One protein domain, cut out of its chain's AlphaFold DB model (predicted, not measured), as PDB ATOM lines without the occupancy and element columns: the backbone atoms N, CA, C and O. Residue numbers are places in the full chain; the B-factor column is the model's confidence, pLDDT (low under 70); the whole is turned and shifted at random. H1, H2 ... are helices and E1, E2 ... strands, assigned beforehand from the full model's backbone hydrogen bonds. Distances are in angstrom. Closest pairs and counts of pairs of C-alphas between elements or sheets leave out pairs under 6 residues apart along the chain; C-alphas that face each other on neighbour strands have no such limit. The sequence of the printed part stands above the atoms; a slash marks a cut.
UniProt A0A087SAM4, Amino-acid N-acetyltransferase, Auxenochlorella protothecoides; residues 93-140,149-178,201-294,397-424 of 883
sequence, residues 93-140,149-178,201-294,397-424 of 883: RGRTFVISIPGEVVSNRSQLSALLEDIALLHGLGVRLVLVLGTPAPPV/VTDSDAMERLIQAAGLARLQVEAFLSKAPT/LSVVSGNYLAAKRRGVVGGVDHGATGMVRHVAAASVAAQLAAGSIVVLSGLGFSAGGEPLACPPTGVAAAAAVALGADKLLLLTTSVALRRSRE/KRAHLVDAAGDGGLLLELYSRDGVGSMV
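This is residues 93 to 140, 149 to 178, 201 to 294 and 397 to 424 of the 883 residues of the protein "Amino-acid N-acetyltransferase" of Auxenochlorella protothecoides (UniProt A0A087SAM4). A strongly twisted sheet of seven strands forms the middle of the domain, in three layers, with H2, H3 and H7 over one face and H4 and H5 over the other. Where E6 runs on into E7, two small hairpins, E4 with E5 and E7 with E8, pack on each other, and E5 also packs on H5. The printed part has 200 residues with seven named helices and eleven named strands, in the order E1 H1 H2 E2 H3 E3 E4 E5 H4 E6 E7 E8 H5 E9 H6 E10 H7 E11. The large sheet, E3 E6 E2 E1 E9 E10 E11, is mixed, as is the class, helices and strands. The whole is compact, with a radius of gyration of the C-alphas of 16.5 A and spans of 49 by 41 by 31 A.

E1, residues 96 to 101, is parallel to its neighbours E2, residues 128 to 133, and E9, residues 279 to 284; N 99 and O 130, like N 281 and O 98, are 2.8 A apart, within hydrogen-bond range. E6, residues 244 to 249, is parallel to E2, with N 131 and O 246 at 2.8 A, and to the edge strand E3, residues 202 to 204, with N 245 and O 202 at 2.8 A. E10, residues 398 to 403, is parallel to E9, with N 282 and O 400 at 2.8 A, and antiparallel to the edge strand E11, residues 422 to 424, with N 401 and O 422 at 2.8 A. E1, H1, residues 103 to 107, H2, residues 109 to 124, and E2 form a strand-helix-strand unit, two parallel neighbour strands with helices between, its crossover right-handed. H2, height over the sheet 10.0 A, touches H3, residues 152 to 173, closest at the C-alphas of Ala 120 and Leu 173, 6.9 A, and H7, residues 409 to 415, closest at those of Asp 118 and Leu 411, 6.5 A. On the opposite face are H4, residues 233 to 241, at 8.6 A and H5, residues 264 to 274, at 7.7 A. H1 and H6, residues 287 to 291, only graze the sheet. E4, residues 209 to 213, and E5, residues 226 to 231, form a hairpin, with N 210 and O 230 at 2.9 A; E7, residues 251 to 253, and E8, residues 259 to 261, form another, with N 252 and O 260 at 2.9 A. E6 runs on into E7 at 87 degrees. In H1 to H7 every O i to N i+4 pair is within hydrogen-bond range.

E1 begins at C-alpha 96, (10.626, 144.511, 373.869), and E11 ends at C-alpha 424, (1.662, 131.118, 378.782). From first to last C-alpha H3 measures 31.6 A, H2 22.0 A and H5 15.1 A.

The C-alphas farthest apart, of Pro 177 and Gly 219, are 52.5 A apart. Residues 141 to 148, 179 to 200 and 295 to 396 are cut out, with C-alpha gaps of 5.6, 9.8 and 22.9 A. E4 to E5 is a long link. Confidence is under 70 in residues 136 to 140, 176 to 178, 286 to 294 and 417 to 418.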
ATOM      1  N   ARG A  93       3.591 149.551 372.614       86.12
ATOM      2  CA  ARG A  93       4.538 150.577 372.191       86.12
ATOM      3  C   ARG A  93       5.711 150.688 373.168       86.12
ATOM      4  O   ARG A  93       5.534 150.800 374.376       86.12
ATOM      5  N   GLY A  94       6.933 150.659 372.637       86.50
ATOM      6  CA  GLY A  94       8.173 150.708 373.415       86.50
ATOM      7  C   GLY A  94       8.520 149.415 374.163       86.50
ATOM      8  O   GLY A  94       9.577 149.363 374.796       86.50
ATOM      9  N   ARG A  95       7.671 148.381 374.079       94.12
ATOM     10  CA  ARG A  95       7.895 147.061 374.681       94.12
ATOM     11  C   ARG A  95       8.878 146.245 373.852       94.12
ATOM     12  O   ARG A  95       8.959 146.424 372.634       94.12
ATOM     13  N   THR A  96       9.615 145.360 374.514       96.62
ATOM     14  CA  THR A  96      10.626 144.511 373.869       96.62
ATOM     15  C   THR A  96      10.076 143.117 373.641       96.62
ATOM     16  O   THR A  96       9.753 142.421 374.605       96.62
ATOM     17  N   PHE A  97       9.988 142.701 372.378       98.06
ATOM     18  CA  PHE A  97       9.572 141.355 371.992       98.06
ATOM     19  C   PHE A  97      10.746 140.586 371.388       98.06
ATOM     20  O   PHE A  97      11.477 141.105 370.540       98.06
ATOM     21  N   VAL A  98      10.884 139.325 371.794       98.44
ATOM     22  CA  VAL A  98      11.814 138.370 371.182       98.44
ATOM     23  C   VAL A  98      11.008 137.368 370.365       98.44
ATOM     24  O   VAL A  98      10.100 136.742 370.904       98.44
ATOM     25  N   ILE A  99      11.315 137.224 369.077       97.88
ATOM     26  CA  ILE A  99      10.582 136.363 368.141       97.88
ATOM     27  C   ILE A  99      11.508 135.258 367.637       97.88
ATOM     28  O   ILE A  99      12.482 135.538 366.943       97.88
ATOM     29  N   SER A 100      11.191 134.004 367.954       96.19
ATOM     30  CA  SER A 100      11.867 132.824 367.406       96.19
ATOM     31  C   SER A 100      11.198 132.400 366.107       96.19
ATOM     32  O   SER A 100      10.019 132.045 366.115       96.19
ATOM     33  N   ILE A 101      11.945 132.410 365.002       94.25
ATOM     34  CA  ILE A 101      11.470 132.023 363.670       94.25
ATOM     35  C   ILE A 101      12.075 130.658 363.312       94.25
ATOM     36  O   ILE A 101      13.298 130.554 363.214       94.25
ATOM     37  N   PRO A 102      11.267 129.606 363.105       91.06
ATOM     38  CA  PRO A 102      11.776 128.267 362.837       91.06
ATOM     39  C   PRO A 102      12.412 128.180 361.441       91.06
ATOM     40  O   PRO A 102      12.035 128.906 360.516       91.06
ATOM     41  N   GLY A 103      13.391 127.286 361.282       88.69
ATOM     42  CA  GLY A 103      14.188 127.174 360.054       88.69
ATOM     43  C   GLY A 103      13.358 126.820 358.817       88.69
ATOM     44  O   GLY A 103      13.664 127.270 357.714       88.69
ATOM     45  N   GLU A 104      12.262 126.085 358.993       87.94
ATOM     46  CA  GLU A 104      11.312 125.732 357.936       87.94
ATOM     47  C   GLU A 104      10.633 126.972 357.341       87.94
ATOM     48  O   GLU A 104      10.436 127.048 356.127       87.94
ATOM     49  N   VAL A 105      10.322 127.966 358.180       89.31
ATOM     50  CA  VAL A 105       9.742 129.244 357.741       89.31
ATOM     51  C   VAL A 105      10.791 130.068 357.015       89.31
ATOM     52  O   VAL A 105      10.496 130.626 355.964       89.31
ATOM     53  N   VAL A 106      12.026 130.095 357.523       90.44
ATOM     54  CA  VAL A 106      13.149 130.795 356.878       90.44
ATOM     55  C   VAL A 106      13.429 130.230 355.479       90.44
ATOM     56  O   VAL A 106      13.642 130.991 354.537       90.44
ATOM     57  N   SER A 107      13.350 128.909 355.306       88.06
ATOM     58  CA  SER A 107      13.462 128.254 353.995       88.06
ATOM     59  C   SER A 107      12.333 128.597 353.029       88.06
ATOM     60  O   SER A 107      12.521 128.576 351.809       88.06
ATOM     61  N   ASN A 108      11.140 128.888 353.544       89.25
ATOM     62  CA  ASN A 108       9.977 129.162 352.723       89.25
ATOM     63  C   ASN A 108       9.839 130.660 352.447       89.25
ATOM     64  O   ASN A 108       9.257 131.412 353.227       89.25
ATOM     65  N   ARG A 109      10.311 131.087 351.272       86.81
ATOM     66  CA  ARG A 109      10.330 132.501 350.872       86.81
ATOM     67  C   ARG A 109       8.983 133.215 351.027       86.81
ATOM     68  O   ARG A 109       8.993 134.384 351.395       86.81
ATOM     69  N   SER A 110       7.859 132.560 350.722       86.31
ATOM     70  CA  SER A 110       6.537 133.202 350.780       86.31
ATOM     71  C   SER A 110       6.051 133.391 352.219       86.31
ATOM     72  O   SER A 110       5.557 134.466 352.561       86.31
ATOM     73  N   GLN A 111       6.250 132.384 353.072       87.31
ATOM     74  CA  GLN A 111       5.942 132.468 354.502       87.31
ATOM     75  C   GLN A 111       6.857 133.470 355.203       87.31
ATOM     76  O   GLN A 111       6.369 134.329 355.933       87.31
ATOM     77  N   LEU A 112       8.163 133.431 354.916       90.00
ATOM     78  CA  LEU A 112       9.118 134.400 355.442       90.00
ATOM     79  C   LEU A 112       8.751 135.827 355.026       90.00
ATOM     80  O   LEU A 112       8.781 136.721 355.863       90.00
ATOM     81  N   SER A 113       8.369 136.062 353.764       88.81
ATOM     82  CA  SER A 113       7.961 137.404 353.332       88.81
ATOM     83  C   SER A 113       6.719 137.912 354.058       88.81
ATOM     84  O   SER A 113       6.738 139.047 354.515       88.81
ATOM     85  N   ALA A 114       5.681 137.083 354.211       86.62
ATOM     86  CA  ALA A 114       4.463 137.481 354.919       86.62
ATOM     87  C   ALA A 114       4.762 137.801 356.393       86.62
ATOM     88  O   ALA A 114       4.375 138.846 356.905       86.62
ATOM     89  N   LEU A 115       5.559 136.955 357.050       91.25
ATOM     90  CA  LEU A 115       5.981 137.188 358.425       91.25
ATOM     91  C   LEU A 115       6.822 138.467 358.575       91.25
ATOM     92  O   LEU A 115       6.683 139.193 359.556       91.25
ATOM     93  N   LEU A 116       7.703 138.763 357.616       91.38
ATOM     94  CA  LEU A 116       8.511 139.981 357.648       91.38
ATOM     95  C   LEU A 116       7.685 141.250 357.372       91.38
ATOM     96  O   LEU A 116       8.056 142.313 357.871       91.38
ATOM     97  N   GLU A 117       6.567 141.162 356.642       88.75
ATOM     98  CA  GLU A 117       5.582 142.255 356.541       88.75
ATOM     99  C   GLU A 117       4.946 142.542 357.908       88.75
ATOM    100  O   GLU A 117       4.920 143.700 358.337       88.75
ATOM    101  N   ASP A 118       4.532 141.498 358.630       90.56
ATOM    102  CA  ASP A 118       3.979 141.615 359.984       90.56
ATOM    103  C   ASP A 118       5.005 142.194 360.971       90.56
ATOM    104  O   ASP A 118       4.695 143.097 361.750       90.56
ATOM    105  N   ILE A 119       6.255 141.721 360.920       92.12
ATOM    106  CA  ILE A 119       7.370 142.221 361.744       92.12
ATOM    107  C   ILE A 119       7.652 143.697 361.447       92.12
ATOM    108  O   ILE A 119       7.831 144.490 362.376       92.12
ATOM    109  N   ALA A 120       7.663 144.092 360.172       89.62
ATOM    110  CA  ALA A 120       7.840 145.486 359.782       89.62
ATOM    111  C   ALA A 120       6.702 146.371 360.316       89.62
ATOM    112  O   ALA A 120       6.961 147.471 360.809       89.62
ATOM    113  N   LEU A 121       5.455 145.883 360.281       87.75
ATOM    114  CA  LEU A 121       4.313 146.578 360.870       87.75
ATOM    115  C   LEU A 121       4.454 146.714 362.391       87.75
ATOM    116  O   LEU A 121       4.275 147.810 362.917       87.75
ATOM    117  N   LEU A 122       4.805 145.637 363.100       90.62
ATOM    118  CA  LEU A 122       5.022 145.664 364.551       90.62
ATOM    119  C   LEU A 122       6.081 146.692 364.946       90.62
ATOM    120  O   LEU A 122       5.860 147.494 365.856       90.62
ATOM    121  N   HIS A 123       7.204 146.708 364.233       90.94
ATOM    122  CA  HIS A 123       8.250 147.692 364.469       90.94
ATOM    123  C   HIS A 123       7.763 149.120 364.182       90.94
ATOM    124  O   HIS A 123       7.994 150.023 364.985       90.94
ATOM    125  N   GLY A 124       7.014 149.325 363.091       85.25
ATOM    126  CA  GLY A 124       6.397 150.613 362.750       85.25
ATOM    127  C   GLY A 124       5.379 151.116 363.785       85.25
ATOM    128  O   GLY A 124       5.226 152.323 363.968       85.25
ATOM    129  N   LEU A 125       4.732 150.206 364.521       86.00
ATOM    130  CA  LEU A 125       3.861 150.520 365.663       86.00
ATOM    131  C   LEU A 125       4.646 150.845 366.951       86.00
ATOM    132  O   LEU A 125       4.055 151.208 367.967       86.00
ATOM    133  N   GLY A 126       5.980 150.793 366.901       86.19
ATOM    134  CA  GLY A 126       6.881 151.198 367.977       86.19
ATOM    135  C   GLY A 126       7.329 150.063 368.893       86.19
ATOM    136  O   GLY A 126       7.811 150.345 369.989       86.19
ATOM    137  N   VAL A 127       7.170 148.801 368.483       93.88
ATOM    138  CA  VAL A 127       7.675 147.638 369.226       93.88
ATOM    139  C   VAL A 127       9.180 147.464 368.975       93.88
ATOM    140  O   VAL A 127       9.651 147.534 367.837       93.88
ATOM    141  N   ARG A 128       9.950 147.204 370.037       97.06
ATOM    142  CA  ARG A 128      11.379 146.866 369.955       97.06
ATOM    143  C   ARG A 128      11.516 145.371 369.690       97.06
ATOM    144  O   ARG A 128      11.007 144.570 370.469       97.06
ATOM    145  N   LEU A 129      12.180 144.993 368.599       97.50
ATOM    146  CA  LEU A 129      12.179 143.611 368.115       97.50
ATOM    147  C   LEU A 129      13.576 142.997 368.113       97.50
ATOM    148  O   LEU A 129      14.511 143.554 367.534       97.50
ATOM    149  N   VAL A 130      13.672 141.804 368.700       98.38
ATOM    150  CA  VAL A 130      14.793 140.878 368.527       98.38
ATOM    151  C   VAL A 130      14.289 139.650 367.781       98.38
ATOM    152  O   VAL A 130      13.359 138.986 368.234       98.38
ATOM    153  N   LEU A 131      14.885 139.344 366.635       97.81
ATOM    154  CA  LEU A 131      14.548 138.188 365.810       97.81
ATOM    155  C   LEU A 131      15.612 137.112 366.001       97.81
ATOM    156  O   LEU A 131      16.794 137.381 365.801       97.81
ATOM    157  N   VAL A 132      15.200 135.898 366.346       97.31
ATOM    158  CA  VAL A 132      16.077 134.728 366.424       97.31
ATOM    159  C   VAL A 132      15.762 133.811 365.254       97.31
ATOM    160  O   VAL A 132      14.669 133.256 365.167       97.31
ATOM    161  N   LEU A 133      16.708 133.695 364.323       93.94
ATOM    162  CA  LEU A 133      16.523 132.948 363.083       93.94
ATOM    163  C   LEU A 133      16.996 131.504 363.249       93.94
ATOM    164  O   LEU A 133      18.170 131.245 363.522       93.94
ATOM    165  N   GLY A 134      16.078 130.567 363.035       89.69
ATOM    166  CA  GLY A 134      16.395 129.164 362.851       89.69
ATOM    167  C   GLY A 134      17.007 128.889 361.482       89.69
ATOM    168  O   GLY A 134      16.837 129.648 360.527       89.69
ATOM    169  N   THR A 135      17.715 127.770 361.383       84.06
ATOM    170  CA  THR A 135      18.348 127.317 360.144       84.06
ATOM    171  C   THR A 135      17.683 126.032 359.650       84.06
ATOM    172  O   THR A 135      17.403 125.144 360.452       84.06
ATOM    173  N   PRO A 136      17.438 125.895 358.339       69.06
ATOM    174  CA  PRO A 136      16.731 124.743 357.777       69.06
ATOM    175  C   PRO A 136      17.563 123.462 357.673       69.06
ATOM    176  O   PRO A 136      17.009 122.403 357.397       69.06
ATOM    177  N   ALA A 137      18.878 123.552 357.863       62.25
ATOM    178  CA  ALA A 137      19.760 122.400 357.979       62.25
ATOM    179  C   ALA A 137      20.025 122.145 359.471       62.25
ATOM    180  O   ALA A 137      20.931 122.773 360.027       62.25
ATOM    181  N   PRO A 138      19.229 121.301 360.154       58.72
ATOM    182  CA  PRO A 138      19.577 120.901 361.504       58.72
ATOM    183  C   PRO A 138      20.884 120.087 361.468       58.72
ATOM    184  O   PRO A 138      21.088 119.302 360.535       58.72
ATOM    185  N   PRO A 139      21.783 120.267 362.448       60.25
ATOM    186  CA  PRO A 139      22.922 119.372 362.634       60.25
ATOM    187  C   PRO A 139      22.443 117.919 362.789       60.25
ATOM    188  O   PRO A 139      21.302 117.670 363.190       60.25
ATOM    189  N   VAL A 140      23.288 116.956 362.409       58.75
ATOM    190  CA  VAL A 140      22.919 115.534 362.378       58.75
ATOM    191  C   VAL A 140      22.526 115.105 363.794       58.75
ATOM    192  O   VAL A 140      23.335 115.164 364.720       58.75
ATOM    193  N   VAL A 149      24.994 116.299 366.877       88.00
ATOM    194  CA  VAL A 149      26.446 116.334 366.676       88.00
ATOM    195  C   VAL A 149      26.745 117.329 365.558       88.00
ATOM    196  O   VAL A 149      26.189 117.228 364.461       88.00
ATOM    197  N   THR A 150      27.609 118.305 365.840       90.19
ATOM    198  CA  THR A 150      28.031 119.304 364.851       90.19
ATOM    199  C   THR A 150      29.510 119.122 364.544       90.19
ATOM    200  O   THR A 150      30.372 119.600 365.285       90.19
ATOM    201  N   ASP A 151      29.797 118.423 363.450       90.19
ATOM    202  CA  ASP A 151      31.138 118.316 362.877       90.19
ATOM    203  C   ASP A 151      31.515 119.573 362.064       90.19
ATOM    204  O   ASP A 151      30.730 120.520 361.938       90.19
ATOM    205  N   SER A 152      32.742 119.604 361.534       89.94
ATOM    206  CA  SER A 152      33.246 120.736 360.745       89.94
ATOM    207  C   SER A 152      32.389 121.007 359.502       89.94
ATOM    208  O   SER A 152      32.032 122.155 359.246       89.94
ATOM    209  N   ASP A 153      31.977 119.962 358.781       89.00
ATOM    210  CA  ASP A 153      31.162 120.093 357.568       89.00
ATOM    211  C   ASP A 153      29.747 120.608 357.881       89.00
ATOM    212  O   ASP A 153      29.184 121.428 357.148       89.00
ATOM    213  N   ALA A 154      29.133 120.137 358.972       88.50
ATOM    214  CA  ALA A 154      27.850 120.637 359.455       88.50
ATOM    215  C   ALA A 154      27.958 122.091 359.911       88.50
ATOM    216  O   ALA A 154      27.056 122.877 359.615       88.50
ATOM    217  N   MET A 155      29.058 122.467 360.570       91.31
ATOM    218  CA  MET A 155      29.309 123.849 360.968       91.31
ATOM    219  C   MET A 155      29.420 124.776 359.753       91.31
ATOM    220  O   MET A 155      28.792 125.832 359.736       91.31
ATOM    221  N   GLU A 156      30.144 124.383 358.703       91.12
ATOM    222  CA  GLU A 156      30.235 125.179 357.473       91.12
ATOM    223  C   GLU A 156      28.863 125.399 356.826       91.12
ATOM    224  O   GLU A 156      28.501 126.534 356.492       91.12
ATOM    225  N   ARG A 157      28.056 124.336 356.710       89.88
ATOM    226  CA  ARG A 157      26.677 124.440 356.205       89.88
ATOM    227  C   ARG A 157      25.823 125.354 357.078       89.88
ATOM    228  O   ARG A 157      25.028 126.132 356.548       89.88
ATOM    229  N   LEU A 158      25.986 125.282 358.398       90.25
ATOM    230  CA  LEU A 158      25.251 126.114 359.342       90.25
ATOM    231  C   LEU A 158      25.625 127.594 359.201       90.25
ATOM    232  O   LEU A 158      24.733 128.439 359.149       90.25
ATOM    233  N   ILE A 159      26.917 127.910 359.078       92.06
ATOM    234  CA  ILE A 159      27.412 129.274 358.846       92.06
ATOM    235  C   ILE A 159      26.839 129.837 357.542       92.06
ATOM    236  O   ILE A 159      26.309 130.952 357.531       92.06
ATOM    237  N   GLN A 160      26.878 129.059 356.458       92.44
ATOM    238  CA  GLN A 160      26.312 129.460 355.168       92.44
ATOM    239  C   GLN A 160      24.796 129.692 355.257       92.44
ATOM    240  O   GLN A 160      24.297 130.714 354.783       92.44
ATOM    241  N   ALA A 161      24.062 128.780 355.904       90.56
ATOM    242  CA  ALA A 161      22.617 128.891 356.080       90.56
ATOM    243  C   ALA A 161      22.228 130.101 356.944       90.56
ATOM    244  O   ALA A 161      21.314 130.844 356.585       90.56
ATOM    245  N   ALA A 162      22.940 130.340 358.048       91.12
ATOM    246  CA  ALA A 162      22.719 131.489 358.921       91.12
ATOM    247  C   ALA A 162      23.019 132.816 358.206       91.12
ATOM    248  O   ALA A 162      22.249 133.770 358.326       91.12
ATOM    249  N   GLY A 163      24.102 132.871 357.422       91.94
ATOM    250  CA  GLY A 163      24.449 134.032 356.601       91.94
ATOM    251  C   GLY A 163      23.385 134.334 355.545       91.94
ATOM    252  O   GLY A 163      22.947 135.478 355.419       91.94
ATOM    253  N   LEU A 164      22.905 133.306 354.838       91.56
ATOM    254  CA  LEU A 164      21.825 133.445 353.860       91.56
ATOM    255  C   LEU A 164      20.527 133.936 354.514       91.56
ATOM    256  O   LEU A 164      19.923 134.885 354.015       91.56
ATOM    257  N   ALA A 165      20.120 133.329 355.631       91.12
ATOM    258  CA  ALA A 165      18.915 133.705 356.367       91.12
ATOM    259  C   ALA A 165      18.955 135.176 356.808       91.12
ATOM    260  O   ALA A 165      18.013 135.932 356.567       91.12
ATOM    261  N   ARG A 166      20.080 135.604 357.393       92.88
ATOM    262  CA  ARG A 166      20.309 136.997 357.792       92.88
ATOM    263  C   ARG A 166      20.197 137.945 356.597       92.88
ATOM    264  O   ARG A 166      19.439 138.908 356.665       92.88
ATOM    265  N   LEU A 167      20.900 137.657 355.500       91.88
ATOM    266  CA  LEU A 167      20.883 138.495 354.297       91.88
ATOM    267  C   LEU A 167      19.485 138.586 353.672       91.88
ATOM    268  O   LEU A 167      19.100 139.646 353.189       91.88
ATOM    269  N   GLN A 168      18.706 137.503 353.691       91.00
ATOM    270  CA  GLN A 168      17.323 137.513 353.206       91.00
ATOM    271  C   GLN A 168      16.431 138.444 354.036       91.00
ATOM    272  O   GLN A 168      15.658 139.213 353.460       91.00
ATOM    273  N   VAL A 169      16.559 138.401 355.366       90.88
ATOM    274  CA  VAL A 169      15.824 139.282 356.285       90.88
ATOM    275  C   VAL A 169      16.240 140.740 356.093       90.88
ATOM    276  O   VAL A 169      15.378 141.597 355.899       90.88
ATOM    277  N   GLU A 170      17.545 141.023 356.067       90.75
ATOM    278  CA  GLU A 170      18.084 142.369 355.829       90.75
ATOM    279  C   GLU A 170      17.618 142.927 354.476       90.75
ATOM    280  O   GLU A 170      17.112 144.049 354.404       90.75
ATOM    281  N   ALA A 171      17.708 142.134 353.403       88.56
ATOM    282  CA  ALA A 171      17.278 142.540 352.069       88.56
ATOM    283  C   ALA A 171      15.767 142.806 351.996       88.56
ATOM    284  O   ALA A 171      15.330 143.714 351.286       88.56
ATOM    285  N   PHE A 172      14.954 142.025 352.711       87.44
ATOM    286  CA  PHE A 172      13.511 142.230 352.739       87.44
ATOM    287  C   PHE A 172      13.133 143.496 353.513       87.44
ATOM    288  O   PHE A 172      12.409 144.333 352.979       87.44
ATOM    289  N   LEU A 173      13.651 143.658 354.733       86.12
ATOM    290  CA  LEU A 173      13.348 144.803 355.600       86.12
ATOM    291  C   LEU A 173      13.962 146.118 355.086       86.12
ATOM    292  O   LEU A 173      13.513 147.199 355.458       86.12
ATOM    293  N   SER A 174      14.932 146.045 354.170       82.44
ATOM    294  CA  SER A 174      15.465 147.215 353.459       82.44
ATOM    295  C   SER A 174      14.490 147.812 352.431       82.44
ATOM    296  O   SER A 174      14.686 148.952 352.000       82.44
ATOM    297  N   LYS A 175      13.437 147.088 352.021       73.62
ATOM    298  CA  LYS A 175      12.417 147.604 351.090       73.62
ATOM    299  C   LYS A 175      11.625 148.745 351.748       73.62
ATOM    300  O   LYS A 175      11.198 148.626 352.888       73.62
ATOM    301  N   ALA A 176      11.436 149.859 351.036       48.47
ATOM    302  CA  ALA A 176      10.737 151.050 351.537       48.47
ATOM    303  C   ALA A 176       9.200 150.864 351.646       48.47
ATOM    304  O   ALA A 176       8.629 150.069 350.903       48.47
ATOM    305  N   PRO A 177       8.518 151.689 352.465       54.19
ATOM    306  CA  PRO A 177       7.972 151.338 353.776       54.19
ATOM    307  C   PRO A 177       6.666 150.520 353.721       54.19
ATOM    308  O   PRO A 177       5.742 150.874 352.989       54.19
ATOM    309  N   THR A 178       6.539 149.509 354.588       50.50
ATOM    310  CA  THR A 178       5.311 148.707 354.727       50.50
ATOM    311  C   THR A 178       4.205 149.461 355.467       50.50
ATOM    312  O   THR A 178       3.087 149.465 354.976       50.50
ATOM    313  N   LEU A 201      13.956 150.715 357.456       80.56
ATOM    314  CA  LEU A 201      14.164 150.035 358.733       80.56
ATOM    315  C   LEU A 201      15.656 149.728 358.918       80.56
ATOM    316  O   LEU A 201      16.330 149.315 357.974       80.56
ATOM    317  N   SER A 202      16.173 149.912 360.135       88.25
ATOM    318  CA  SER A 202      17.538 149.512 360.494       88.25
ATOM    319  C   SER A 202      17.523 148.086 361.036       88.25
ATOM    320  O   SER A 202      16.805 147.800 361.992       88.25
ATOM    321  N   VAL A 203      18.315 147.196 360.440       92.44
ATOM    322  CA  VAL A 203      18.502 145.816 360.908       92.44
ATOM    323  C   VAL A 203      19.964 145.639 361.291       92.44
ATOM    324  O   VAL A 203      20.852 145.982 360.514       92.44
ATOM    325  N   VAL A 204      20.216 145.135 362.497       94.25
ATOM    326  CA  VAL A 204      21.563 144.991 363.060       94.25
ATOM    327  C   VAL A 204      21.753 143.572 363.572       94.25
ATOM    328  O   VAL A 204      20.886 143.003 364.224       94.25
ATOM    329  N   SER A 205      22.923 143.000 363.326       93.44
ATOM    330  CA  SER A 205      23.341 141.720 363.891       93.44
ATOM    331  C   SER A 205      24.825 141.787 364.238       93.44
ATOM    332  O   SER A 205      25.569 142.567 363.640       93.44
ATOM    333  N   GLY A 206      25.248 141.010 365.230       89.56
ATOM    334  CA  GLY A 206      26.586 141.087 365.806       89.56
ATOM    335  C   GLY A 206      26.876 139.934 366.762       89.56
ATOM    336  O   GLY A 206      26.087 138.999 366.896       89.56
ATOM    337  N   ASN A 207      28.013 140.019 367.445       92.00
ATOM    338  CA  ASN A 207      28.514 139.045 368.416       92.00
ATOM    339  C   ASN A 207      27.817 139.174 369.784       92.00
ATOM    340  O   ASN A 207      28.459 139.341 370.817       92.00
ATOM    341  N   TYR A 208      26.487 139.110 369.791       94.44
ATOM    342  CA  TYR A 208      25.694 139.255 371.014       94.44
ATOM    343  C   TYR A 208      25.576 137.965 371.829       94.44
ATOM    344  O   TYR A 208      25.074 138.016 372.948       94.44
ATOM    345  N   LEU A 209      25.997 136.827 371.273       94.25
ATOM    346  CA  LEU A 209      25.811 135.506 371.860       94.25
ATOM    347  C   LEU A 209      27.157 134.864 372.200       94.25
ATOM    348  O   LEU A 209      27.905 134.458 371.308       94.25
ATOM    349  N   ALA A 210      27.436 134.727 373.492       94.31
ATOM    350  CA  ALA A 210      28.540 133.918 373.985       94.31
ATOM    351  C   ALA A 210      28.039 132.505 374.305       94.31
ATOM    352  O   ALA A 210      27.016 132.320 374.973       94.31
ATOM    353  N   ALA A 211      28.773 131.499 373.845       94.25
ATOM    354  CA  ALA A 211      28.413 130.096 373.984       94.25
ATOM    355  C   ALA A 211      29.571 129.273 374.557       94.25
ATOM    356  O   ALA A 211      30.742 129.634 374.445       94.25
ATOM    357  N   LYS A 212      29.241 128.140 375.177       93.94
ATOM    358  CA  LYS A 212      30.213 127.116 375.585       93.94
ATOM    359  C   LYS A 212      29.913 125.807 374.862       93.94
ATOM    360  O   LYS A 212      28.756 125.535 374.543       93.94
ATOM    361  N   ARG A 213      30.947 125.009 374.584       93.38
ATOM    362  CA  ARG A 213      30.777 123.686 373.964       93.38
ATOM    363  C   ARG A 213      29.903 122.808 374.854       93.38
ATOM    364  O   ARG A 213      30.026 122.859 376.078       93.38
ATOM    365  N   ARG A 214      29.056 121.990 374.228       90.62
ATOM    366  CA  ARG A 214      28.304 120.932 374.913       90.62
ATOM    367  C   ARG A 214      29.258 119.889 375.507       90.62
ATOM    368  O   ARG A 214      29.054 119.454 376.634       90.62
ATOM    369  N   GLY A 215      30.315 119.557 374.763       89.94
ATOM    370  CA  GLY A 215      31.303 118.552 375.142       89.94
ATOM    371  C   GLY A 215      30.786 117.127 374.948       89.94
ATOM    372  O   GLY A 215      29.918 116.881 374.108       89.94
ATOM    373  N   VAL A 216      31.328 116.201 375.740       89.31
ATOM    374  CA  VAL A 216      30.969 114.782 375.701       89.31
ATOM    375  C   VAL A 216      29.804 114.526 376.652       89.31
ATOM    376  O   VAL A 216      29.938 114.722 377.860       89.31
ATOM    377  N   VAL A 217      28.668 114.070 376.124       85.38
ATOM    378  CA  VAL A 217      27.495 113.700 376.929       85.38
ATOM    379  C   VAL A 217      27.090 112.273 376.594       85.38
ATOM    380  O   VAL A 217      26.964 111.918 375.428       85.38
ATOM    381  N   GLY A 218      26.920 111.429 377.615       81.94
ATOM    382  CA  GLY A 218      26.561 110.021 377.404       81.94
ATOM    383  C   GLY A 218      27.595 109.236 376.584       81.94
ATOM    384  O   GLY A 218      27.230 108.293 375.895       81.94
ATOM    385  N   GLY A 219      28.869 109.642 376.622       84.75
ATOM    386  CA  GLY A 219      29.947 109.034 375.833       84.75
ATOM    387  C   GLY A 219      30.032 109.505 374.374       84.75
ATOM    388  O   GLY A 219      30.945 109.083 373.672       84.75
ATOM    389  N   VAL A 220      29.138 110.394 373.926       86.25
ATOM    390  CA  VAL A 220      29.135 110.964 372.569       86.25
ATOM    391  C   VAL A 220      29.733 112.370 372.596       86.25
ATOM    392  O   VAL A 220      29.281 113.219 373.366       86.25
ATOM    393  N   ASP A 221      30.745 112.628 371.764       89.12
ATOM    394  CA  ASP A 221      31.285 113.976 371.548       89.12
ATOM    395  C   ASP A 221      30.405 114.741 370.553       89.12
ATOM    396  O   ASP A 221      30.247 114.351 369.397       89.12
ATOM    397  N   HIS A 222      29.833 115.855 371.007       89.25
ATOM    398  CA  HIS A 222      28.955 116.692 370.196       89.25
ATOM    399  C   HIS A 222      29.697 117.733 369.345       89.25
ATOM    400  O   HIS A 222      29.059 118.533 368.650       89.25
ATOM    401  N   GLY A 223      31.031 117.744 369.379       91.12
ATOM    402  CA  GLY A 223      31.857 118.596 368.535       91.12
ATOM    403  C   GLY A 223      31.607 120.083 368.788       91.12
ATOM    404  O   GLY A 223      31.823 120.603 369.888       91.12
ATOM    405  N   ALA A 224      31.183 120.801 367.748       92.62
ATOM    406  CA  ALA A 224      30.915 122.238 367.788       92.62
ATOM    407  C   ALA A 224      29.479 122.603 368.210       92.62
ATOM    408  O   ALA A 224      29.079 123.765 368.104       92.62
ATOM    409  N   THR A 225      28.696 121.648 368.716       92.06
ATOM    410  CA  THR A 225      27.406 121.946 369.345       92.06
ATOM    411  C   THR A 225      27.628 122.782 370.606       92.06
ATOM    412  O   THR A 225      28.435 122.444 371.478       92.06
ATOM    413  N   GLY A 226      26.919 123.903 370.688       91.00
ATOM    414  CA  GLY A 226      27.042 124.897 371.742       91.00
ATOM    415  C   GLY A 226      25.794 125.007 372.600       91.00
ATOM    416  O   GLY A 226      24.680 124.716 372.170       91.00
ATOM    417  N   MET A 227      25.997 125.493 373.816       90.62
ATOM    418  CA  MET A 227      24.939 125.979 374.689       90.62
ATOM    419  C   MET A 227      25.174 127.451 375.010       90.62
ATOM    420  O   MET A 227      26.319 127.901 375.151       90.62
ATOM    421  N   VAL A 228      24.080 128.201 375.106       93.44
ATOM    422  CA  VAL A 228      24.122 129.630 375.405       93.44
ATOM    423  C   VAL A 228      24.677 129.824 376.807       93.44
ATOM    424  O   VAL A 228      24.206 129.207 377.757       93.44
ATOM    425  N   ARG A 229      25.705 130.661 376.930       91.50
ATOM    426  CA  ARG A 229      26.287 131.027 378.223       91.50
ATOM    427  C   ARG A 229      25.846 132.415 378.648       91.50
ATOM    428  O   ARG A 229      25.584 132.626 379.821       91.50
ATOM    429  N   HIS A 230      25.843 133.350 377.705       91.19
ATOM    430  CA  HIS A 230      25.570 134.749 377.984       91.19
ATOM    431  C   HIS A 230      25.055 135.455 376.730       91.19
ATOM    432  O   HIS A 230      25.521 135.192 375.616       91.19
ATOM    433  N   VAL A 231      24.100 136.362 376.926       94.88
ATOM    434  CA  VAL A 231      23.619 137.286 375.895       94.88
ATOM    435  C   VAL A 231      24.024 138.701 376.290       94.88
ATOM    436  O   VAL A 231      23.718 139.154 377.391       94.88
ATOM    437  N   ALA A 232      24.674 139.432 375.383       94.38
ATOM    438  CA  ALA A 232      25.128 140.807 375.589       94.38
ATOM    439  C   ALA A 232      23.955 141.810 375.613       94.38
ATOM    440  O   ALA A 232      23.807 142.656 374.727       94.38
ATOM    441  N   ALA A 233      23.111 141.709 376.644       93.75
ATOM    442  CA  ALA A 233      21.843 142.416 376.778       93.75
ATOM    443  C   ALA A 233      21.996 143.938 376.702       93.75
ATOM    444  O   ALA A 233      21.195 144.589 376.040       93.75
ATOM    445  N   ALA A 234      23.048 144.510 377.300       92.56
ATOM    446  CA  ALA A 234      23.311 145.949 377.240       92.56
ATOM    447  C   ALA A 234      23.541 146.439 375.798       92.56
ATOM    448  O   ALA A 234      22.954 147.436 375.377       92.56
ATOM    449  N   SER A 235      24.339 145.706 375.016       94.81
ATOM    450  CA  SER A 235      24.613 146.035 373.614       94.81
ATOM    451  C   SER A 235      23.363 145.882 372.751       94.81
ATOM    452  O   SER A 235      23.067 146.754 371.938       94.81
ATOM    453  N   VAL A 236      22.596 144.809 372.958       96.06
ATOM    454  CA  VAL A 236      21.319 144.596 372.263       96.06
ATOM    455  C   VAL A 236      20.327 145.710 372.614       96.06
ATOM    456  O   VAL A 236      19.740 146.311 371.717       96.06
ATOM    457  N   ALA A 237      20.185 146.059 373.895       94.56
ATOM    458  CA  ALA A 237      19.308 147.131 374.356       94.56
ATOM    459  C   ALA A 237      19.693 148.497 373.768       94.56
ATOM    460  O   ALA A 237      18.805 149.262 373.390       94.56
ATOM    461  N   ALA A 238      20.990 148.787 373.620       94.94
ATOM    462  CA  ALA A 238      21.461 150.005 372.965       94.94
ATOM    463  C   ALA A 238      21.011 150.081 371.493       94.94
ATOM    464  O   ALA A 238      20.547 151.130 371.047       94.94
ATOM    465  N   GLN A 239      21.064 148.967 370.754       96.19
ATOM    466  CA  GLN A 239      20.563 148.909 369.373       96.19
ATOM    467  C   GLN A 239      19.038 149.068 369.305       96.19
ATOM    468  O   GLN A 239      18.522 149.814 368.474       96.19
ATOM    469  N   LEU A 240      18.303 148.429 370.220       95.19
ATOM    470  CA  LEU A 240      16.848 148.587 370.311       95.19
ATOM    471  C   LEU A 240      16.450 150.033 370.654       95.19
ATOM    472  O   LEU A 240      15.455 150.542 370.137       95.19
ATOM    473  N   ALA A 241      17.224 150.716 371.501       91.75
ATOM    474  CA  ALA A 241      17.025 152.126 371.830       91.75
ATOM    475  C   ALA A 241      17.317 153.055 370.639       91.75
ATOM    476  O   ALA A 241      16.634 154.065 370.478       91.75
ATOM    477  N   ALA A 242      18.266 152.683 369.774       91.31
ATOM    478  CA  ALA A 242      18.548 153.376 368.517       91.31
ATOM    479  C   ALA A 242      17.464 153.163 367.438       91.31
ATOM    480  O   ALA A 242      17.514 153.797 366.384       91.31
ATOM    481  N   GLY A 243      16.467 152.310 367.699       89.12
ATOM    482  CA  GLY A 243      15.387 152.005 366.760       89.12
ATOM    483  C   GLY A 243      15.750 150.935 365.732       89.12
ATOM    484  O   GLY A 243      15.107 150.857 364.691       89.12
ATOM    485  N   SER A 244      16.769 150.117 365.998       93.88
ATOM    486  CA  SER A 244      17.129 148.985 365.146       93.88
ATOM    487  C   SER A 244      16.365 147.717 365.534       93.88
ATOM    488  O   SER A 244      16.053 147.485 366.702       93.88
ATOM    489  N   ILE A 245      16.104 146.862 364.548       95.56
ATOM    490  CA  ILE A 245      15.701 145.467 364.740       95.56
ATOM    491  C   ILE A 245      16.978 144.645 364.909       95.56
ATOM    492  O   ILE A 245      17.854 144.681 364.043       95.56
ATOM    493  N   VAL A 246      17.094 143.900 366.008       97.81
ATOM    494  CA  VAL A 246      18.275 143.066 366.266       97.81
ATOM    495  C   VAL A 246      18.031 141.649 365.762       97.81
ATOM    496  O   VAL A 246      17.015 141.047 366.088       97.81
ATOM    497  N   VAL A 247      18.962 141.101 364.985       96.94
ATOM    498  CA  VAL A 247      18.906 139.730 364.462       96.94
ATOM    499  C   VAL A 247      19.987 138.873 365.119       96.94
ATOM    500  O   VAL A 247      21.186 139.149 364.996       96.94
ATOM    501  N   LEU A 248      19.552 137.809 365.788       96.06
ATOM    502  CA  LEU A 248      20.381 136.746 366.343       96.06
ATOM    503  C   LEU A 248      20.243 135.494 365.468       96.06
ATOM    504  O   LEU A 248      19.144 135.123 365.057       96.06
ATOM    505  N   SER A 249      21.358 134.834 365.187       88.44
ATOM    506  CA  SER A 249      21.370 133.504 364.578       88.44
ATOM    507  C   SER A 249      21.528 132.429 365.657       88.44
ATOM    508  O   SER A 249      21.887 132.722 366.797       88.44
ATOM    509  N   GLY A 250      21.332 131.164 365.284       88.75
ATOM    510  CA  GLY A 250      21.736 130.008 366.094       88.75
ATOM    511  C   GLY A 250      23.258 129.793 366.181       88.75
ATOM    512  O   GLY A 250      23.698 128.655 366.303       88.75
ATOM    513  N   LEU A 251      24.077 130.844 366.061       92.25
ATOM    514  CA  LEU A 251      25.539 130.773 366.160       92.25
ATOM    515  C   LEU A 251      26.016 131.621 367.336       92.25
ATOM    516  O   LEU A 251      25.844 132.840 367.341       92.25
ATOM    517  N   GLY A 252      26.620 130.969 368.325       93.06
ATOM    518  CA  GLY A 252      27.303 131.623 369.439       93.06
ATOM    519  C   GLY A 252      28.815 131.506 369.303       93.06
ATOM    520  O   GLY A 252      29.304 130.689 368.529       93.06
ATOM    521  N   PHE A 253      29.558 132.302 370.065       95.06
ATOM    522  CA  PHE A 253      31.020 132.278 370.033       95.06
ATOM    523  C   PHE A 253      31.596 131.850 371.378       95.06
ATOM    524  O   PHE A 253      31.137 132.299 372.431       95.06
ATOM    525  N   SER A 254      32.605 130.981 371.344       94.94
ATOM    526  CA  SER A 254      33.383 130.628 372.530       94.94
ATOM    527  C   SER A 254      34.259 131.800 372.984       94.94
ATOM    528  O   SER A 254      34.460 132.770 372.253       94.94
ATOM    529  N   ALA A 255      34.844 131.702 374.182       90.62
ATOM    530  CA  ALA A 255      35.827 132.685 374.649       90.62
ATOM    531  C   ALA A 255      37.067 132.775 373.732       90.62
ATOM    532  O   ALA A 255      37.726 133.809 373.702       90.62
ATOM    533  N   GLY A 256      37.361 131.714 372.970       92.00
ATOM    534  CA  GLY A 256      38.414 131.692 371.951       92.00
ATOM    535  C   GLY A 256      37.973 132.210 370.577       92.00
ATOM    536  O   GLY A 256      38.772 132.196 369.649       92.00
ATOM    537  N   GLY A 257      36.717 132.643 370.422       90.25
ATOM    538  CA  GLY A 257      36.168 133.125 369.151       90.25
ATOM    539  C   GLY A 257      35.699 132.023 368.195       90.25
ATOM    540  O   GLY A 257      35.350 132.316 367.054       90.25
ATOM    541  N   GLU A 258      35.657 130.767 368.639       93.56
ATOM    542  CA  GLU A 258      35.181 129.656 367.810       93.56
ATOM    543  C   GLU A 258      33.649 129.696 367.679       93.56
ATOM    544  O   GLU A 258      32.967 129.850 368.701       93.56
ATOM    545  N   PRO A 259      33.086 129.536 366.467       94.00
ATOM    546  CA  PRO A 259      31.644 129.459 366.282       94.00
ATOM    547  C   PRO A 259      31.101 128.133 366.827       94.00
ATOM    548  O   PRO A 259      31.673 127.067 366.601       94.00
ATOM    549  N   LEU A 260      29.974 128.203 367.527       94.69
ATOM    550  CA  LEU A 260      29.274 127.071 368.121       94.69
ATOM    551  C   LEU A 260      27.793 127.092 367.735       94.69
ATOM    552  O   LEU A 260      27.134 128.135 367.786       94.69
ATOM    553  N   ALA A 261      27.261 125.923 367.393       92.75
ATOM    554  CA  ALA A 261      25.886 125.751 366.949       92.75
ATOM    555  C   ALA A 261      24.950 125.720 368.158       92.75
ATOM    556  O   ALA A 261      24.933 124.745 368.906       92.75
ATOM    557  N   CYS A 262      24.187 126.791 368.357       92.00
ATOM    558  CA  CYS A 262      23.249 126.929 369.464       92.00
ATOM    559  C   CYS A 262      21.806 126.722 368.972       92.00
ATOM    560  O   CYS A 262      21.412 127.320 367.965       92.00
ATOM    561  N   PRO A 263      20.982 125.939 369.686       89.38
ATOM    562  CA  PRO A 263      19.572 125.766 369.351       89.38
ATOM    563  C   PRO A 263      18.805 127.106 369.333       89.38
ATOM    564  O   PRO A 263      18.809 127.822 370.339       89.38
ATOM    565  N   PRO A 264      18.104 127.463 368.236       91.00
ATOM    566  CA  PRO A 264      17.428 128.760 368.104       91.00
ATOM    567  C   PRO A 264      16.385 129.035 369.193       91.00
ATOM    568  O   PRO A 264      16.305 130.149 369.705       91.00
ATOM    569  N   THR A 265      15.619 128.019 369.601       91.19
ATOM    570  CA  THR A 265      14.623 128.142 370.677       91.19
ATOM    571  C   THR A 265      15.283 128.510 372.010       91.19
ATOM    572  O   THR A 265      14.786 129.385 372.717       91.19
ATOM    573  N   GLY A 266      16.430 127.898 372.327       92.38
ATOM    574  CA  GLY A 266      17.213 128.229 373.519       92.38
ATOM    575  C   GLY A 266      17.845 129.613 373.448       92.38
ATOM    576  O   GLY A 266      17.789 130.358 374.424       92.38
ATOM    577  N   VAL A 267      18.345 130.018 372.277       95.38
ATOM    578  CA  VAL A 267      18.821 131.394 372.042       95.38
ATOM    579  C   VAL A 267      17.700 132.411 372.267       95.38
ATOM    580  O   VAL A 267      17.926 133.426 372.919       95.38
ATOM    581  N   ALA A 268      16.485 132.140 371.786       96.94
ATOM    582  CA  ALA A 268      15.335 133.021 371.981       96.94
ATOM    583  C   ALA A 268      14.908 133.120 373.448       96.94
ATOM    584  O   ALA A 268      14.684 134.228 373.938       96.94
ATOM    585  N   ALA A 269      14.842 131.995 374.164       96.38
ATOM    586  CA  ALA A 269      14.519 131.984 375.587       96.38
ATOM    587  C   ALA A 269      15.581 132.734 376.409       96.38
ATOM    588  O   ALA A 269      15.237 133.625 377.185       96.38
ATOM    589  N   ALA A 270      16.868 132.457 376.177       95.81
ATOM    590  CA  ALA A 270      17.969 133.138 376.854       95.81
ATOM    591  C   ALA A 270      17.996 134.644 376.549       95.81
ATOM    592  O   ALA A 270      18.151 135.452 377.461       95.81
ATOM    593  N   ALA A 271      17.783 135.044 375.290       96.62
ATOM    594  CA  ALA A 271      17.706 136.454 374.917       96.62
ATOM    595  C   ALA A 271      16.509 137.157 375.572       96.62
ATOM    596  O   ALA A 271      16.653 138.278 376.052       96.62
ATOM    597  N   ALA A 272      15.341 136.509 375.633       97.06
ATOM    598  CA  ALA A 272      14.157 137.071 376.281       97.06
ATOM    599  C   ALA A 272      14.374 137.293 377.782       97.06
ATOM    600  O   ALA A 272      14.032 138.361 378.292       97.06
ATOM    601  N   VAL A 273      14.990 136.327 378.467       95.69
ATOM    602  CA  VAL A 273      15.323 136.426 379.894       95.69
ATOM    603  C   VAL A 273      16.370 137.513 380.142       95.69
ATOM    604  O   VAL A 273      16.138 138.401 380.962       95.69
ATOM    605  N   ALA A 274      17.472 137.512 379.386       94.69
ATOM    606  CA  ALA A 274      18.561 138.473 379.558       94.69
ATOM    607  C   ALA A 274      18.134 139.924 379.289       94.69
ATOM    608  O   ALA A 274      18.629 140.851 379.929       94.69
ATOM    609  N   LEU A 275      17.201 140.133 378.356       94.19
ATOM    610  CA  LEU A 275      16.659 141.455 378.033       94.19
ATOM    611  C   LEU A 275      15.516 141.892 378.953       94.19
ATOM    612  O   LEU A 275      15.081 143.039 378.848       94.19
ATOM    613  N   GLY A 276      14.993 141.001 379.804       92.88
ATOM    614  CA  GLY A 276      13.743 141.244 380.525       92.88
ATOM    615  C   GLY A 276      12.587 141.543 379.567       92.88
ATOM    616  O   GLY A 276      11.833 142.491 379.781       92.88
ATOM    617  N   ALA A 277      12.503 140.791 378.466       95.25
ATOM    618  CA  ALA A 277      11.532 141.026 377.407       95.25
ATOM    619  C   ALA A 277      10.091 140.950 377.933       95.25
ATOM    620  O   ALA A 277       9.746 140.098 378.753       95.25
ATOM    621  N   ASP A 278       9.222 141.820 377.418       93.75
ATOM    622  CA  ASP A 278       7.807 141.827 377.788       93.75
ATOM    623  C   ASP A 278       7.072 140.610 377.213       93.75
ATOM    624  O   ASP A 278       6.121 140.115 377.825       93.75
ATOM    625  N   LYS A 279       7.507 140.137 376.034       95.81
ATOM    626  CA  LYS A 279       6.958 138.952 375.368       95.81
ATOM    627  C   LYS A 279       8.037 138.120 374.678       95.81
ATOM    628  O   LYS A 279       8.879 138.657 373.955       95.81
ATOM    629  N   LEU A 280       7.931 136.803 374.825       97.81
ATOM    630  CA  LEU A 280       8.610 135.813 373.985       97.81
ATOM    631  C   LEU A 280       7.597 135.215 372.999       97.81
ATOM    632  O   LEU A 280       6.575 134.685 373.415       97.81
ATOM    633  N   LEU A 281       7.854 135.298 371.698       97.12
ATOM    634  CA  LEU A 281       6.992 134.778 370.632       97.12
ATOM    635  C   LEU A 281       7.701 133.605 369.953       97.12
ATOM    636  O   LEU A 281       8.696 133.783 369.254       97.12
ATOM    637  N   LEU A 282       7.196 132.397 370.172       95.12
ATOM    638  CA  LEU A 282       7.723 131.158 369.617       95.12
ATOM    639  C   LEU A 282       6.862 130.750 368.425       95.12
ATOM    640  O   LEU A 282       5.772 130.195 368.588       95.12
ATOM    641  N   LEU A 283       7.348 131.044 367.219       92.19
ATOM    642  CA  LEU A 283       6.681 130.608 366.001       92.19
ATOM    643  C   LEU A 283       6.945 129.117 365.780       92.19
ATOM    644  O   LEU A 283       8.070 128.638 365.920       92.19
ATOM    645  N   THR A 284       5.905 128.377 365.420       86.06
ATOM    646  CA  THR A 284       5.963 126.922 365.255       86.06
ATOM    647  C   THR A 284       5.282 126.487 363.968       86.06
ATOM    648  O   THR A 284       4.278 127.050 363.553       86.06
ATOM    649  N   THR A 285       5.831 125.470 363.316       75.69
ATOM    650  CA  THR A 285       5.237 124.817 362.136       75.69
ATOM    651  C   THR A 285       4.620 123.464 362.483       75.69
ATOM    652  O   THR A 285       4.003 122.813 361.638       75.69
ATOM    653  N   SER A 286       4.785 123.019 363.732       59.31
ATOM    654  CA  SER A 286       4.438 121.664 364.143       59.31
ATOM    655  C   SER A 286       2.924 121.436 364.204       59.31
ATOM    656  O   SER A 286       2.160 122.171 364.830       59.31
ATOM    657  N   VAL A 287       2.490 120.336 363.580       47.56
ATOM    658  CA  VAL A 287       1.103 119.833 363.585       47.56
ATOM    659  C   VAL A 287       0.626 119.480 365.003       47.56
ATOM    660  O   VAL A 287      -0.576 119.404 365.237       47.56
ATOM    661  N   ALA A 288       1.540 119.310 365.965       42.38
ATOM    662  CA  ALA A 288       1.224 119.018 367.363       42.38
ATOM    663  C   ALA A 288       0.341 120.106 368.006       42.38
ATOM    664  O   ALA A 288      -0.672 119.770 368.611       42.38
ATOM    665  N   LEU A 289       0.640 121.389 367.762       49.50
ATOM    666  CA  LEU A 289      -0.219 122.508 368.181       49.50
ATOM    667  C   LEU A 289      -1.531 122.584 367.374       49.50
ATOM    668  O   LEU A 289      -2.545 123.050 367.881       49.50
ATOM    669  N   ARG A 290      -1.552 122.077 366.129       44.41
ATOM    670  CA  ARG A 290      -2.769 122.034 365.287       44.41
ATOM    671  C   ARG A 290      -3.738 120.919 365.664       44.41
ATOM    672  O   ARG A 290      -4.941 121.078 365.472       44.41
ATOM    673  N   ARG A 291      -3.234 119.777 366.148       37.91
ATOM    674  CA  ARG A 291      -4.077 118.688 366.665       37.91
ATOM    675  C   ARG A 291      -4.660 119.040 368.027       37.91
ATOM    676  O   ARG A 291      -5.790 118.648 368.299       37.91
ATOM    677  N   SER A 292      -3.964 119.846 368.824       42.66
ATOM    678  CA  SER A 292      -4.506 120.390 370.061       42.66
ATOM    679  C   SER A 292      -5.424 121.590 369.794       42.66
ATOM    680  O   SER A 292      -5.132 122.716 370.183       42.66
ATOM    681  N   ARG A 293      -6.626 121.331 369.267       40.59
ATOM    682  CA  ARG A 293      -7.802 122.148 369.644       40.59
ATOM    683  C   ARG A 293      -8.086 122.097 371.163       40.59
ATOM    684  O   ARG A 293      -9.018 122.736 371.631       40.59
ATOM    685  N   GLU A 294      -7.292 121.320 371.899       47.22
ATOM    686  CA  GLU A 294      -7.296 121.114 373.346       47.22
ATOM    687  C   GLU A 294      -6.384 122.077 374.121       47.22
ATOM    688  O   GLU A 294      -6.559 122.204 375.330       47.22
ATOM    689  N   LYS A 397       7.166 137.971 381.315       87.69
ATOM    690  CA  LYS A 397       5.765 137.988 381.784       87.69
ATOM    691  C   LYS A 397       4.876 137.018 381.013       87.69
ATOM    692  O   LYS A 397       4.031 136.342 381.600       87.69
ATOM    693  N   ARG A 398       5.046 137.001 379.685       92.44
ATOM    694  CA  ARG A 398       4.185 136.272 378.750       92.44
ATOM    695  C   ARG A 398       4.999 135.645 377.630       92.44
ATOM    696  O   ARG A 398       5.823 136.308 376.999       92.44
ATOM    697  N   ALA A 399       4.713 134.386 377.337       95.25
ATOM    698  CA  ALA A 399       5.268 133.669 376.205       95.25
ATOM    699  C   ALA A 399       4.133 133.140 375.325       95.25
ATOM    700  O   ALA A 399       3.150 132.605 375.825       95.25
ATOM    701  N   HIS A 400       4.253 133.307 374.016       93.94
ATOM    702  CA  HIS A 400       3.218 132.995 373.040       93.94
ATOM    703  C   HIS A 400       3.706 131.915 372.082       93.94
ATOM    704  O   HIS A 400       4.827 131.979 371.579       93.94
ATOM    705  N   LEU A 401       2.839 130.954 371.799       92.12
ATOM    706  CA  LEU A 401       3.036 129.867 370.851       92.12
ATOM    707  C   LEU A 401       2.131 130.143 369.653       92.12
ATOM    708  O   LEU A 401       0.910 130.085 369.788       92.12
ATOM    709  N   VAL A 402       2.713 130.463 368.498       90.50
ATOM    710  CA  VAL A 402       1.955 130.933 367.326       90.50
ATOM    711  C   VAL A 402       2.269 130.058 366.121       90.50
ATOM    712  O   VAL A 402       3.436 129.821 365.808       90.50
ATOM    713  N   ASP A 403       1.236 129.589 365.420       85.56
ATOM    714  CA  ASP A 403       1.413 128.857 364.162       85.56
ATOM    715  C   ASP A 403       1.965 129.785 363.074       85.56
ATOM    716  O   ASP A 403       1.333 130.761 362.670       85.56
ATOM    717  N   ALA A 404       3.148 129.449 362.575       81.44
ATOM    718  CA  ALA A 404       3.868 130.242 361.595       81.44
ATOM    719  C   ALA A 404       3.309 130.109 360.170       81.44
ATOM    720  O   ALA A 404       3.694 130.876 359.290       81.44
ATOM    721  N   ALA A 405       2.434 129.129 359.906       74.38
ATOM    722  CA  ALA A 405       1.825 128.990 358.582       74.38
ATOM    723  C   ALA A 405       0.539 129.809 358.405       74.38
ATOM    724  O   ALA A 405       0.044 129.899 357.280       74.38
ATOM    725  N   GLY A 406      -0.036 130.331 359.492       70.50
ATOM    726  CA  GLY A 406      -1.232 131.167 359.436       70.50
ATOM    727  C   GLY A 406      -0.899 132.550 358.883       70.50
ATOM    728  O   GLY A 406      -0.020 133.230 359.406       70.50
ATOM    729  N   ASP A 407      -1.608 132.977 357.839       78.38
ATOM    730  CA  ASP A 407      -1.455 134.326 357.286       78.38
ATOM    731  C   ASP A 407      -1.884 135.372 358.325       78.38
ATOM    732  O   ASP A 407      -2.989 135.293 358.867       78.38
ATOM    733  N   GLY A 408      -0.997 136.315 358.654       81.62
ATOM    734  CA  GLY A 408      -1.243 137.311 359.701       81.62
ATOM    735  C   GLY A 408      -1.314 136.744 361.124       81.62
ATOM    736  O   GLY A 408      -1.776 137.442 362.029       81.62
ATOM    737  N   GLY A 409      -0.893 135.491 361.356       85.56
ATOM    738  CA  GLY A 409      -1.031 134.817 362.654       85.56
ATOM    739  C   GLY A 409      -0.374 135.581 363.809       85.56
ATOM    740  O   GLY A 409      -0.929 135.651 364.903       85.56
ATOM    741  N   LEU A 410       0.756 136.241 363.543       90.19
ATOM    742  CA  LEU A 410       1.459 137.066 364.524       90.19
ATOM    743  C   LEU A 410       0.644 138.303 364.939       90.19
ATOM    744  O   LEU A 410       0.545 138.622 366.124       90.19
ATOM    745  N   LEU A 411       0.045 139.002 363.972       90.25
ATOM    746  CA  LEU A 411      -0.775 140.186 364.237       90.25
ATOM    747  C   LEU A 411      -2.109 139.817 364.881       90.25
ATOM    748  O   LEU A 411      -2.565 140.518 365.781       90.25
ATOM    749  N   LEU A 412      -2.728 138.721 364.439       87.19
ATOM    750  CA  LEU A 412      -3.958 138.213 365.035       87.19
ATOM    751  C   LEU A 412      -3.729 137.795 366.487       87.19
ATOM    752  O   LEU A 412      -4.561 138.105 367.331       87.19
ATOM    753  N   GLU A 413      -2.593 137.179 366.809       89.25
ATOM    754  CA  GLU A 413      -2.254 136.846 368.194       89.25
ATOM    755  C   GLU A 413      -2.113 138.090 369.082       89.25
ATOM    756  O   GLU A 413      -2.602 138.116 370.206       89.25
ATOM    757  N   LEU A 414      -1.450 139.136 368.584       89.94
ATOM    758  CA  LEU A 414      -1.107 140.308 369.392       89.94
ATOM    759  C   LEU A 414      -2.208 141.376 369.447       89.94
ATOM    760  O   LEU A 414      -2.247 142.155 370.398       89.94
ATOM    761  N   TYR A 415      -3.060 141.463 368.425       85.81
ATOM    762  CA  TYR A 415      -4.022 142.560 368.260       85.81
ATOM    763  C   TYR A 415      -5.479 142.111 368.170       85.81
ATOM    764  O   TYR A 415      -6.366 142.952 368.000       85.81
ATOM    765  N   SER A 416      -5.748 140.812 368.297       77.44
ATOM    766  CA  SER A 416      -7.099 140.325 368.550       77.44
ATOM    767  C   SER A 416      -7.297 140.041 370.034       77.44
ATOM    768  O   SER A 416      -6.352 139.815 370.784       77.44
ATOM    769  N   ARG A 417      -8.559 140.048 370.460       67.00
ATOM    770  CA  ARG A 417      -8.919 139.775 371.850       67.00
ATOM    771  C   ARG A 417      -8.613 138.340 372.263       67.00
ATOM    772  O   ARG A 417      -8.197 138.105 373.392       67.00
ATOM    773  N   ASP A 418      -8.895 137.391 371.375       68.38
ATOM    774  CA  ASP A 418      -8.813 135.960 371.668       68.38
ATOM    775  C   ASP A 418      -7.493 135.316 371.261       68.38
ATOM    776  O   ASP A 418      -7.186 134.234 371.750       68.38
ATOM    777  N   GLY A 419      -6.697 136.007 370.448       78.50
ATOM    778  CA  GLY A 419      -5.511 135.426 369.850       78.50
ATOM    779  C   GLY A 419      -5.862 134.303 368.874       78.50
ATOM    780  O   GLY A 419      -7.027 133.969 368.642       78.50
ATOM    781  N   VAL A 420      -4.835 133.732 368.260       80.12
ATOM    782  CA  VAL A 420      -4.951 132.535 367.406       80.12
ATOM    783  C   VAL A 420      -4.016 131.415 367.858       80.12
ATOM    784  O   VAL A 420      -4.113 130.299 367.350       80.12
ATOM    785  N   GLY A 421      -3.113 131.711 368.790       83.00
ATOM    786  CA  GLY A 421      -2.181 130.787 369.405       83.00
ATOM    787  C   GLY A 421      -2.514 130.505 370.868       83.00
ATOM    788  O   GLY A 421      -3.643 130.681 371.326       83.00
ATOM    789  N   SER A 422      -1.500 130.050 371.600       86.38
ATOM    790  CA  SER A 422      -1.581 129.802 373.040       86.38
ATOM    791  C   SER A 422      -0.604 130.700 373.782       86.38
ATOM    792  O   SER A 422       0.582 130.744 373.450       86.38
ATOM    793  N   MET A 423      -1.078 131.380 374.822       89.31
ATOM    794  CA  MET A 423      -0.254 132.241 375.664       89.31
ATOM    795  C   MET A 423      -0.035 131.628 377.045       89.31
ATOM    796  O   MET A 423      -0.988 131.431 377.793       89.31
ATOM    797  N   VAL A 424       1.225 131.422 377.415       91.38
ATOM    798  CA  VAL A 424       1.662 131.118 378.782       91.38
ATOM    799  C   VAL A 424       1.924 132.428 379.522       91.38
ATOM    800  O   VAL A 424       2.625 133.299 379.005       91.38
TER     801      VAL A 424